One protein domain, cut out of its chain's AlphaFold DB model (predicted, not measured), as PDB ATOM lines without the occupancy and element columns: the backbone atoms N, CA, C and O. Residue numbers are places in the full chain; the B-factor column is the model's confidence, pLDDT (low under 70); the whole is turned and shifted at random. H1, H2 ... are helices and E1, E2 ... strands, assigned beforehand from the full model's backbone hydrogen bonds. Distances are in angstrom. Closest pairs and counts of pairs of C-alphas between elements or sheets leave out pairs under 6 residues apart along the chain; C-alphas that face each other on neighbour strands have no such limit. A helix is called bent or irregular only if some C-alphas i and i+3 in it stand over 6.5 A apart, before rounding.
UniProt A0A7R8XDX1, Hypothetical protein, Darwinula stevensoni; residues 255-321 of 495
ATOM      1  N   LEU A 255     118.485 158.249 120.107       93.94
ATOM      2  CA  LEU A 255     118.205 158.879 118.824       93.94
ATOM      3  C   LEU A 255     118.827 158.019 117.716       93.94
ATOM      4  O   LEU A 255     120.040 157.825 117.679       93.94
ATOM      5  N   THR A 256     117.986 157.433 116.867       93.75
ATOM      6  CA  THR A 256     118.395 156.424 115.887       93.75
ATOM      7  C   THR A 256     118.097 156.911 114.478       93.75
ATOM      8  O   THR A 256     116.968 157.282 114.148       93.75
ATOM      9  N   SER A 257     119.106 156.850 113.617       94.12
ATOM     10  CA  SER A 257     118.981 157.103 112.186       94.12
ATOM     11  C   SER A 257     119.144 155.810 111.389       94.12
ATOM     12  O   SER A 257     119.895 154.911 111.766       94.12
ATOM     13  N   LEU A 258     118.416 155.699 110.279       92.81
ATOM     14  CA  LEU A 258     118.663 154.676 109.265       92.81
ATOM     15  C   LEU A 258     119.421 155.305 108.119       92.81
ATOM     16  O   LEU A 258     119.045 156.382 107.674       92.81
ATOM     17  N   GLN A 259     120.429 154.603 107.616       92.12
ATOM     18  CA  GLN A 259     121.159 155.009 106.419       92.12
ATOM     19  C   GLN A 259     120.512 154.471 105.132       92.12
ATOM     20  O   GLN A 259     120.524 155.141 104.108       92.12
ATOM     21  N   HIS A 260     119.885 153.292 105.200       89.94
ATOM     22  CA  HIS A 260     119.324 152.586 104.047       89.94
ATOM     23  C   HIS A 260     117.845 152.228 104.276       89.94
ATOM     24  O   HIS A 260     117.461 151.945 105.415       89.94
ATOM     25  N   PRO A 261     116.997 152.195 103.227       86.38
ATOM     26  CA  PRO A 261     117.292 152.515 101.820       86.38
ATOM     27  C   PRO A 261     117.457 154.018 101.533       86.38
ATOM     28  O   PRO A 261     118.046 154.382 100.526       86.38
ATOM     29  N   LYS A 262     116.965 154.888 102.417       88.75
ATOM     30  CA  LYS A 262     117.176 156.337 102.370       88.75
ATOM     31  C   LYS A 262     117.549 156.808 103.766       88.75
ATOM     32  O   LYS A 262     116.948 156.339 104.737       88.75
ATOM     33  N   GLN A 263     118.499 157.734 103.851       89.69
ATOM     34  CA  GLN A 263     118.925 158.284 105.126       89.69
ATOM     35  C   GLN A 263     117.750 159.035 105.776       89.69
ATOM     36  O   GLN A 263     117.225 159.985 105.194       89.69
ATOM     37  N   ARG A 264     117.289 158.592 106.953       90.12
ATOM     38  CA  ARG A 264     116.184 159.228 107.699       90.12
ATOM     39  C   ARG A 264     116.336 159.064 109.205       90.12
ATOM     40  O   ARG A 264     116.713 157.986 109.677       90.12
ATOM     41  N   CYS A 265     116.108 160.139 109.955       93.06
ATOM     42  CA  CYS A 265     116.070 160.078 111.409       93.06
ATOM     43  C   CYS A 265     114.731 159.445 111.800       93.06
ATOM     44  O   CYS A 265     113.688 159.888 111.333       93.06
ATOM     45  N   ILE A 266     114.737 158.368 112.589       93.31
ATOM     46  CA  ILE A 266     113.481 157.747 113.051       93.31
ATOM     47  C   ILE A 266     113.019 158.368 114.380       93.31
ATOM     48  O   ILE A 266     111.906 158.104 114.822       93.31
ATOM     49  N   GLY A 267     113.862 159.175 115.029       95.50
ATOM     50  CA  GLY A 267     113.646 159.646 116.394       95.50
ATOM     51  C   GLY A 267     114.211 158.670 117.430       95.50
ATOM     52  O   GLY A 267     115.168 157.934 117.165       95.50
ATOM     53  N   PHE A 268     113.640 158.668 118.632       95.31
ATOM     54  CA  PHE A 268     114.097 157.814 119.727       95.31
ATOM     55  C   PHE A 268     113.616 156.376 119.535       95.31
ATOM     56  O   PHE A 268     112.424 156.078 119.618       95.31
ATOM     57  N   ALA A 269     114.551 155.458 119.309       96.06
ATOM     58  CA  ALA A 269     114.254 154.043 119.146       96.06
ATOM     59  C   ALA A 269     115.133 153.175 120.049       96.06
ATOM     60  O   ALA A 269     116.293 153.479 120.328       96.06
ATOM     61  N   ARG A 270     114.567 152.059 120.507       94.50
ATOM     62  CA  ARG A 270     115.291 150.990 121.186       94.50
ATOM     63  C   ARG A 270     115.683 149.925 120.176       94.50
ATOM     64  O   ARG A 270     114.832 149.366 119.491       94.50
ATOM     65  N   ARG A 271     116.963 149.577 120.139       94.12
ATOM     66  CA  ARG A 271     117.463 148.483 119.309       94.12
ATOM     67  C   ARG A 271     117.343 147.149 120.047       94.12
ATOM     68  O   ARG A 271     117.822 147.019 121.168       94.12
ATOM     69  N   ARG A 272     116.729 146.149 119.416       93.62
ATOM     70  CA  ARG A 272     116.647 144.767 119.909       93.62
ATOM     71  C   ARG A 272     117.167 143.815 118.845       93.62
ATOM     72  O   ARG A 272     116.828 143.968 117.677       93.62
ATOM     73  N   VAL A 273     117.978 142.837 119.230       94.44
ATOM     74  CA  VAL A 273     118.399 141.764 118.320       94.44
ATOM     75  C   VAL A 273     117.460 140.583 118.542       94.44
ATOM     76  O   VAL A 273     117.415 140.012 119.627       94.44
ATOM     77  N   GLY A 274     116.639 140.280 117.539       95.06
ATOM     78  CA  GLY A 274     115.728 139.144 117.543       95.06
ATOM     79  C   GLY A 274     116.420 137.836 117.152       95.06
ATOM     80  O   GLY A 274     117.595 137.803 116.779       95.06
ATOM     81  N   ARG A 275     115.658 136.736 117.185       93.88
ATOM     82  CA  ARG A 275     116.126 135.428 116.699       93.88
ATOM     83  C   ARG A 275     116.511 135.523 115.216       93.88
ATOM     84  O   ARG A 275     115.804 136.144 114.423       93.88
ATOM     85  N   GLY A 276     117.635 134.908 114.848       96.62
ATOM     86  CA  GLY A 276     118.175 134.965 113.485       96.62
ATOM     87  C   GLY A 276     118.912 136.266 113.142       96.62
ATOM     88  O   GLY A 276     118.998 136.613 111.968       96.62
ATOM     89  N   GLY A 277     119.390 137.014 114.144       95.44
ATOM     90  CA  GLY A 277     120.256 138.186 113.945       95.44
ATOM     91  C   GLY A 277     119.550 139.427 113.389       95.44
ATOM     92  O   GLY A 277     120.203 140.416 113.061       95.44
ATOM     93  N   ARG A 278     118.217 139.410 113.280       93.25
ATOM     94  CA  ARG A 278     117.444 140.555 112.782       93.25
ATOM     95  C   ARG A 278     117.368 141.643 113.844       93.25
ATOM     96  O   ARG A 278     117.065 141.370 115.001       93.25
ATOM     97  N   VAL A 279     117.593 142.887 113.441       93.88
ATOM     98  CA  VAL A 279     117.491 144.045 114.334       93.88
ATOM     99  C   VAL A 279     116.069 144.604 114.284       93.88
ATOM    100  O   VAL A 279     115.599 145.015 113.228       93.88
ATOM    101  N   HIS A 280     115.382 144.617 115.422       94.56
ATOM    102  CA  HIS A 280     114.081 145.250 115.616       94.56
ATOM    103  C   HIS A 280     114.287 146.635 116.238       94.56
ATOM    104  O   HIS A 280     115.086 146.792 117.168       94.56
ATOM    105  N   LEU A 281     113.575 147.637 115.723       95.25
ATOM    106  CA  LEU A 281     113.618 149.008 116.226       95.25
ATOM    107  C   LEU A 281     112.296 149.361 116.921       95.25
ATOM    108  O   LEU A 281     111.285 149.651 116.291       95.25
ATOM    109  N   ASP A 282     112.365 149.324 118.246       95.06
ATOM    110  CA  ASP A 282     111.453 149.847 119.258       95.06
ATOM    111  C   ASP A 282     111.190 151.362 119.194       95.06
ATOM    112  O   ASP A 282     111.804 152.036 120.014       95.06
ATOM    113  N   ARG A 283     110.392 151.958 118.292       94.31
ATOM    114  CA  ARG A 283     110.198 153.437 118.310       94.31
ATOM    115  C   ARG A 283     109.407 153.883 119.553       94.31
ATOM    116  O   ARG A 283     108.341 153.337 119.827       94.31
ATOM    117  N   ALA A 284     109.917 154.864 120.300       94.75
ATOM    118  CA  ALA A 284     109.143 155.579 121.313       94.75
ATOM    119  C   ALA A 284     108.434 156.765 120.667       94.75
ATOM    120  O   ALA A 284     109.059 157.517 119.923       94.75
ATOM    121  N   TYR A 285     107.156 156.941 120.996       93.06
ATOM    122  CA  TYR A 285     106.447 158.153 120.624       93.06
ATOM    123  C   TYR A 285     107.000 159.338 121.415       93.06
ATOM    124  O   TYR A 285     107.123 159.269 122.642       93.06
ATOM    125  N   THR A 286     107.310 160.418 120.710       90.81
ATOM    126  CA  THR A 286     107.660 161.711 121.302       90.81
ATOM    127  C   THR A 286     106.882 162.807 120.591       90.81
ATOM    128  O   THR A 286     106.587 162.675 119.406       90.81
ATOM    129  N   SER A 287     106.584 163.916 121.271       91.62
ATOM    130  CA  SER A 287     105.996 165.103 120.624       91.62
ATOM    131  C   SER A 287     106.877 165.662 119.498       91.62
ATOM    132  O   SER A 287     106.403 166.404 118.647       91.62
ATOM    133  N   LEU A 288     108.151 165.266 119.469       87.75
ATOM    134  CA  LEU A 288     109.117 165.631 118.445       87.75
ATOM    135  C   LEU A 288     109.051 164.745 117.186       87.75
ATOM    136  O   LEU A 288     109.751 165.019 116.216       87.75
ATOM    137  N   ASP A 289     108.232 163.687 117.172       88.69
ATOM    138  CA  ASP A 289     108.147 162.725 116.060       88.69
ATOM    139  C   ASP A 289     107.755 163.340 114.720       88.69
ATOM    140  O   ASP A 289     108.213 162.846 113.686       88.69
ATOM    141  N   GLU A 290     106.960 164.409 114.742       87.06
ATOM    142  CA  GLU A 290     106.595 165.180 113.550       87.06
ATOM    143  C   GLU A 290     107.825 165.907 112.988       87.06
ATOM    144  O   GLU A 290     108.137 165.781 111.807       87.06
ATOM    145  N   TYR A 291     108.617 166.534 113.860       87.06
ATOM    146  CA  TYR A 291     109.852 167.218 113.480       87.06
ATOM    147  C   TYR A 291     110.926 166.245 112.980       87.06
ATOM    148  O   TYR A 291     111.638 166.547 112.027       87.06
ATOM    149  N   TRP A 292     111.036 165.047 113.566       85.62
ATOM    150  CA  TRP A 292     112.015 164.041 113.132       85.62
ATOM    151  C   TRP A 292     111.778 163.541 111.703       85.62
ATOM    152  O   TRP A 292     112.741 163.185 111.021       85.62
ATOM    153  N   ALA A 293     110.522 163.511 111.246       79.31
ATOM    154  CA  ALA A 293     110.187 163.155 109.868       79.31
ATOM    155  C   ALA A 293     110.623 164.243 108.872       79.31
ATOM    156  O   ALA A 293     111.073 163.915 107.769       79.31
ATOM    157  N   ASP A 294     110.546 165.505 109.298       81.00
ATOM    158  CA  ASP A 294     110.909 166.687 108.512       81.00
ATOM    159  C   ASP A 294     112.408 167.016 108.572       81.00
ATOM    160  O   ASP A 294     112.934 167.643 107.648       81.00
ATOM    161  N   LEU A 295     113.131 166.499 109.578       78.25
ATOM    162  CA  LEU A 295     114.594 166.328 109.593       78.25
ATOM    163  C   LEU A 295     115.032 165.305 108.525       78.25
ATOM    164  O   LEU A 295     115.744 164.327 108.776       78.25
ATOM    165  N   GLY A 296     114.625 165.527 107.277       66.69
ATOM    166  CA  GLY A 296     115.315 164.974 106.133       66.69
ATOM    167  C   GLY A 296     116.778 165.389 106.242       66.69
ATOM    168  O   GLY A 296     117.091 166.562 106.429       66.69
ATOM    169  N   PHE A 297     117.688 164.426 106.117       63.94
ATOM    170  CA  PHE A 297     119.135 164.628 106.247       63.94
ATOM    171  C   PHE A 297     119.757 165.635 105.258       63.94
ATOM    172  O   PHE A 297     120.966 165.824 105.280       63.94
ATOM    173  N   SER A 298     118.956 166.366 104.475       57.31
ATOM    174  CA  SER A 298     119.398 167.577 103.775       57.31
ATOM    175  C   SER A 298     120.022 168.621 104.716       57.31
ATOM    176  O   SER A 298     120.691 169.526 104.233       57.31
ATOM    177  N   ILE A 299     119.837 168.499 106.036       54.78
ATOM    178  CA  ILE A 299     120.509 169.320 107.056       54.78
ATOM    179  C   ILE A 299     122.022 169.035 107.122       54.78
ATOM    180  O   ILE A 299     122.785 169.934 107.460       54.78
ATOM    181  N   CYS A 300     122.482 167.832 106.754       51.53
ATOM    182  CA  CYS A 300     123.917 167.538 106.695       51.53
ATOM    183  C   CYS A 300     124.609 168.183 105.484       51.53
ATOM    184  O   CYS A 300     125.789 168.503 105.586       51.53
ATOM    185  N   ASP A 301     123.873 168.442 104.396       51.31
ATOM    186  CA  ASP A 301     124.444 169.014 103.167       51.31
ATOM    187  C   ASP A 301     124.127 170.508 102.980       51.31
ATOM    188  O   ASP A 301     124.805 171.193 102.219       51.31
ATOM    189  N   ASN A 302     123.111 171.044 103.668       44.59
ATOM    190  CA  ASN A 302     122.592 172.386 103.406       44.59
ATOM    191  C   ASN A 302     122.410 173.194 104.701       44.59
ATOM    192  O   ASN A 302     121.301 173.529 105.119       44.59
ATOM    193  N   SER A 303     123.525 173.576 105.321       49.69
ATOM    194  CA  SER A 303     123.615 174.477 106.481       49.69
ATOM    195  C   SER A 303     123.169 175.931 106.209       49.69
ATOM    196  O   SER A 303     123.658 176.860 106.846       49.69
ATOM    197  N   LYS A 304     122.228 176.169 105.285       51.84
ATOM    198  CA  LYS A 304     121.774 177.523 104.914       51.84
ATOM    199  C   LYS A 304     120.341 177.876 105.319       51.84
ATOM    200  O   LYS A 304     120.046 179.060 105.405       51.84
ATOM    201  N   ASN A 305     119.475 176.914 105.659       46.91
ATOM    202  CA  ASN A 305     118.052 177.204 105.915       46.91
ATOM    203  C   ASN A 305     117.579 176.828 107.337       46.91
ATOM    204  O   ASN A 305     116.657 176.039 107.504       46.91
ATOM    205  N   GLY A 306     118.235 177.393 108.353       52.50
ATOM    206  CA  GLY A 306     117.659 178.025 109.559       52.50
ATOM    207  C   GLY A 306     116.555 177.403 110.436       52.50
ATOM    208  O   GLY A 306     116.220 178.042 111.425       52.50
ATOM    209  N   PHE A 307     115.967 176.239 110.158       54.59
ATOM    210  CA  PHE A 307     114.763 175.813 110.899       54.59
ATOM    211  C   PHE A 307     115.009 174.968 112.150       54.59
ATOM    212  O   PHE A 307     114.113 174.847 112.979       54.59
ATOM    213  N   ILE A 308     116.212 174.426 112.335       59.50
ATOM    214  CA  ILE A 308     116.588 173.736 113.572       59.50
ATOM    215  C   ILE A 308     117.945 174.288 113.974       59.50
ATOM    216  O   ILE A 308     118.952 174.020 113.317       59.50
ATOM    217  N   SER A 309     117.961 175.129 115.007       63.03
ATOM    218  CA  SER A 309     119.203 175.654 115.555       63.03
ATOM    219  C   SER A 309     120.090 174.479 115.974       63.03
ATOM    220  O   SER A 309     119.627 173.501 116.565       63.03
ATOM    221  N   ASN A 310     121.388 174.566 115.675       68.94
ATOM    222  CA  ASN A 310     122.372 173.595 116.166       68.94
ATOM    223  C   ASN A 310     122.313 173.442 117.698       68.94
ATOM    224  O   ASN A 310     122.691 172.399 118.220       68.94
ATOM    225  N   GLU A 311     121.798 174.455 118.394       80.00
ATOM    226  CA  GLU A 311     121.535 174.471 119.830       80.00
ATOM    227  C   GLU A 311     120.570 173.361 120.270       80.00
ATOM    228  O   GLU A 311     120.894 172.614 121.187       80.00
ATOM    229  N   PHE A 312     119.463 173.138 119.554       77.50
ATOM    230  CA  PHE A 312     118.509 172.076 119.895       77.50
ATOM    231  C   PHE A 312     119.108 170.672 119.718       77.50
ATOM    232  O   PHE A 312     118.932 169.781 120.547       77.50
ATOM    233  N   LEU A 313     119.879 170.461 118.646       73.12
ATOM    234  CA  LEU A 313     120.582 169.190 118.443       73.12
ATOM    235  C   LEU A 313     121.679 168.969 119.492       73.12
ATOM    236  O   LEU A 313     121.928 167.826 119.881       73.12
ATOM    237  N   GLN A 314     122.329 170.040 119.957       76.31
ATOM    238  CA  GLN A 314     123.299 169.978 121.049       76.31
ATOM    239  C   GLN A 314     122.623 169.677 122.389       76.31
ATOM    240  O   GLN A 314     123.137 168.839 123.123       76.31
ATOM    241  N   GLU A 315     121.456 170.254 122.670       81.19
ATOM    242  CA  GLU A 315     120.637 169.933 123.846       81.19
ATOM    243  C   GLU A 315     120.263 168.446 123.854       81.19
ATOM    244  O   GLU A 315     120.554 167.724 124.803       81.19
ATOM    245  N   ILE A 316     119.745 167.925 122.740       74.38
ATOM    246  CA  ILE A 316     119.414 166.499 122.617       74.38
ATOM    247  C   ILE A 316     120.658 165.618 122.794       74.38
ATOM    248  O   ILE A 316     120.600 164.568 123.439       74.38
ATOM    249  N   ARG A 317     121.800 166.018 122.225       69.62
ATOM    250  CA  ARG A 317     123.042 165.239 122.312       69.62
ATOM    251  C   ARG A 317     123.634 165.243 123.721       69.62
ATOM    252  O   ARG A 317     124.171 164.216 124.132       69.62
ATOM    253  N   ASN A 318     123.552 166.363 124.431       74.12
ATOM    254  CA  ASN A 318     124.213 166.559 125.719       74.12
ATOM    255  C   ASN A 318     123.309 166.176 126.894       74.12
ATOM    256  O   ASN A 318     123.766 165.531 127.835       74.12
ATOM    257  N   GLU A 319     122.027 166.525 126.830       74.12
ATOM    258  CA  GLU A 319     121.089 166.381 127.943       74.12
ATOM    259  C   GLU A 319     120.208 165.127 127.812       74.12
ATOM    260  O   GLU A 319     119.828 164.528 128.819       74.12
ATOM    261  N   TRP A 320     119.923 164.655 126.589       72.50
ATOM    262  CA  TRP A 320     118.934 163.586 126.350       72.50
ATOM    263  C   TRP A 320     119.566 162.215 126.055       72.50
ATOM    264  O   TRP A 320     118.933 161.340 125.456       72.50
ATOM    265  N   LEU A 321     120.797 161.973 126.526       63.06
ATOM    266  CA  LEU A 321     121.522 160.700 126.347       63.06
ATOM    267  C   LEU A 321     120.724 159.467 126.804       63.06
ATOM    268  O   LEU A 321     120.984 158.342 126.363       63.06
TER     269      LEU A 321
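AT A GLANCE: This is residues 255 to 321 of the 495 residues of the protein "Hypothetical protein" of Darwinula stevensoni (UniProt A0A7R8XDX1). A small sheet, sharply bent within E2, has H1 packed over E2; the E2-E3 hairpin makes one end of the long axis, and residues 300 to 306, of which 300 and 301 belong to H2, stick out at the other. The 67 printed residues run E1 E2 E3 H1 H2 H3, mixed helix and strand; the antiparallel sheet E1-E2-E3 is a meander, each strand neighbouring the one before. The whole is loose, radius of gyration of the C-alphas 13.6 A, spans 44 by 27 by 19 A.

IN THESE COORDINATES: Find C-alpha 255 at (118.205, 158.879, 118.824), where E1, residues 255 to 258, begins. E2, residues 264 to 273, 20.6 A, bends by 91 degrees at residue 268; E3 is residues 279 to 283. Then come H1, 289 to 294, H2, 298 to 301, and H3, 310 to 319, 13.9 A, ending at (121.089, 166.381, 127.943).

HOW THE PARTS SIT: E2 forms hairpins with E1, N 256 to O 267 at 2.9 A, and E3, N 270 to O 282 at 2.8 A. H1 is on the sheet, over E2, at a height of 8.5 A; their closest C-alphas, Gly 267 and Trp 292, are 5.7 A apart. H2 and H3 are not on it. In H1 and H3 every O i to N i+4 pair is within hydrogen-bond range; H2 is too short for one.

THE WHOLE: The farthest C-alphas, Arg 275 and Lys 304, are 44.1 A apart. The printed part has no cut and no long link. Look for pLDDT under 70 at residues 296 to 310, 317 and 321.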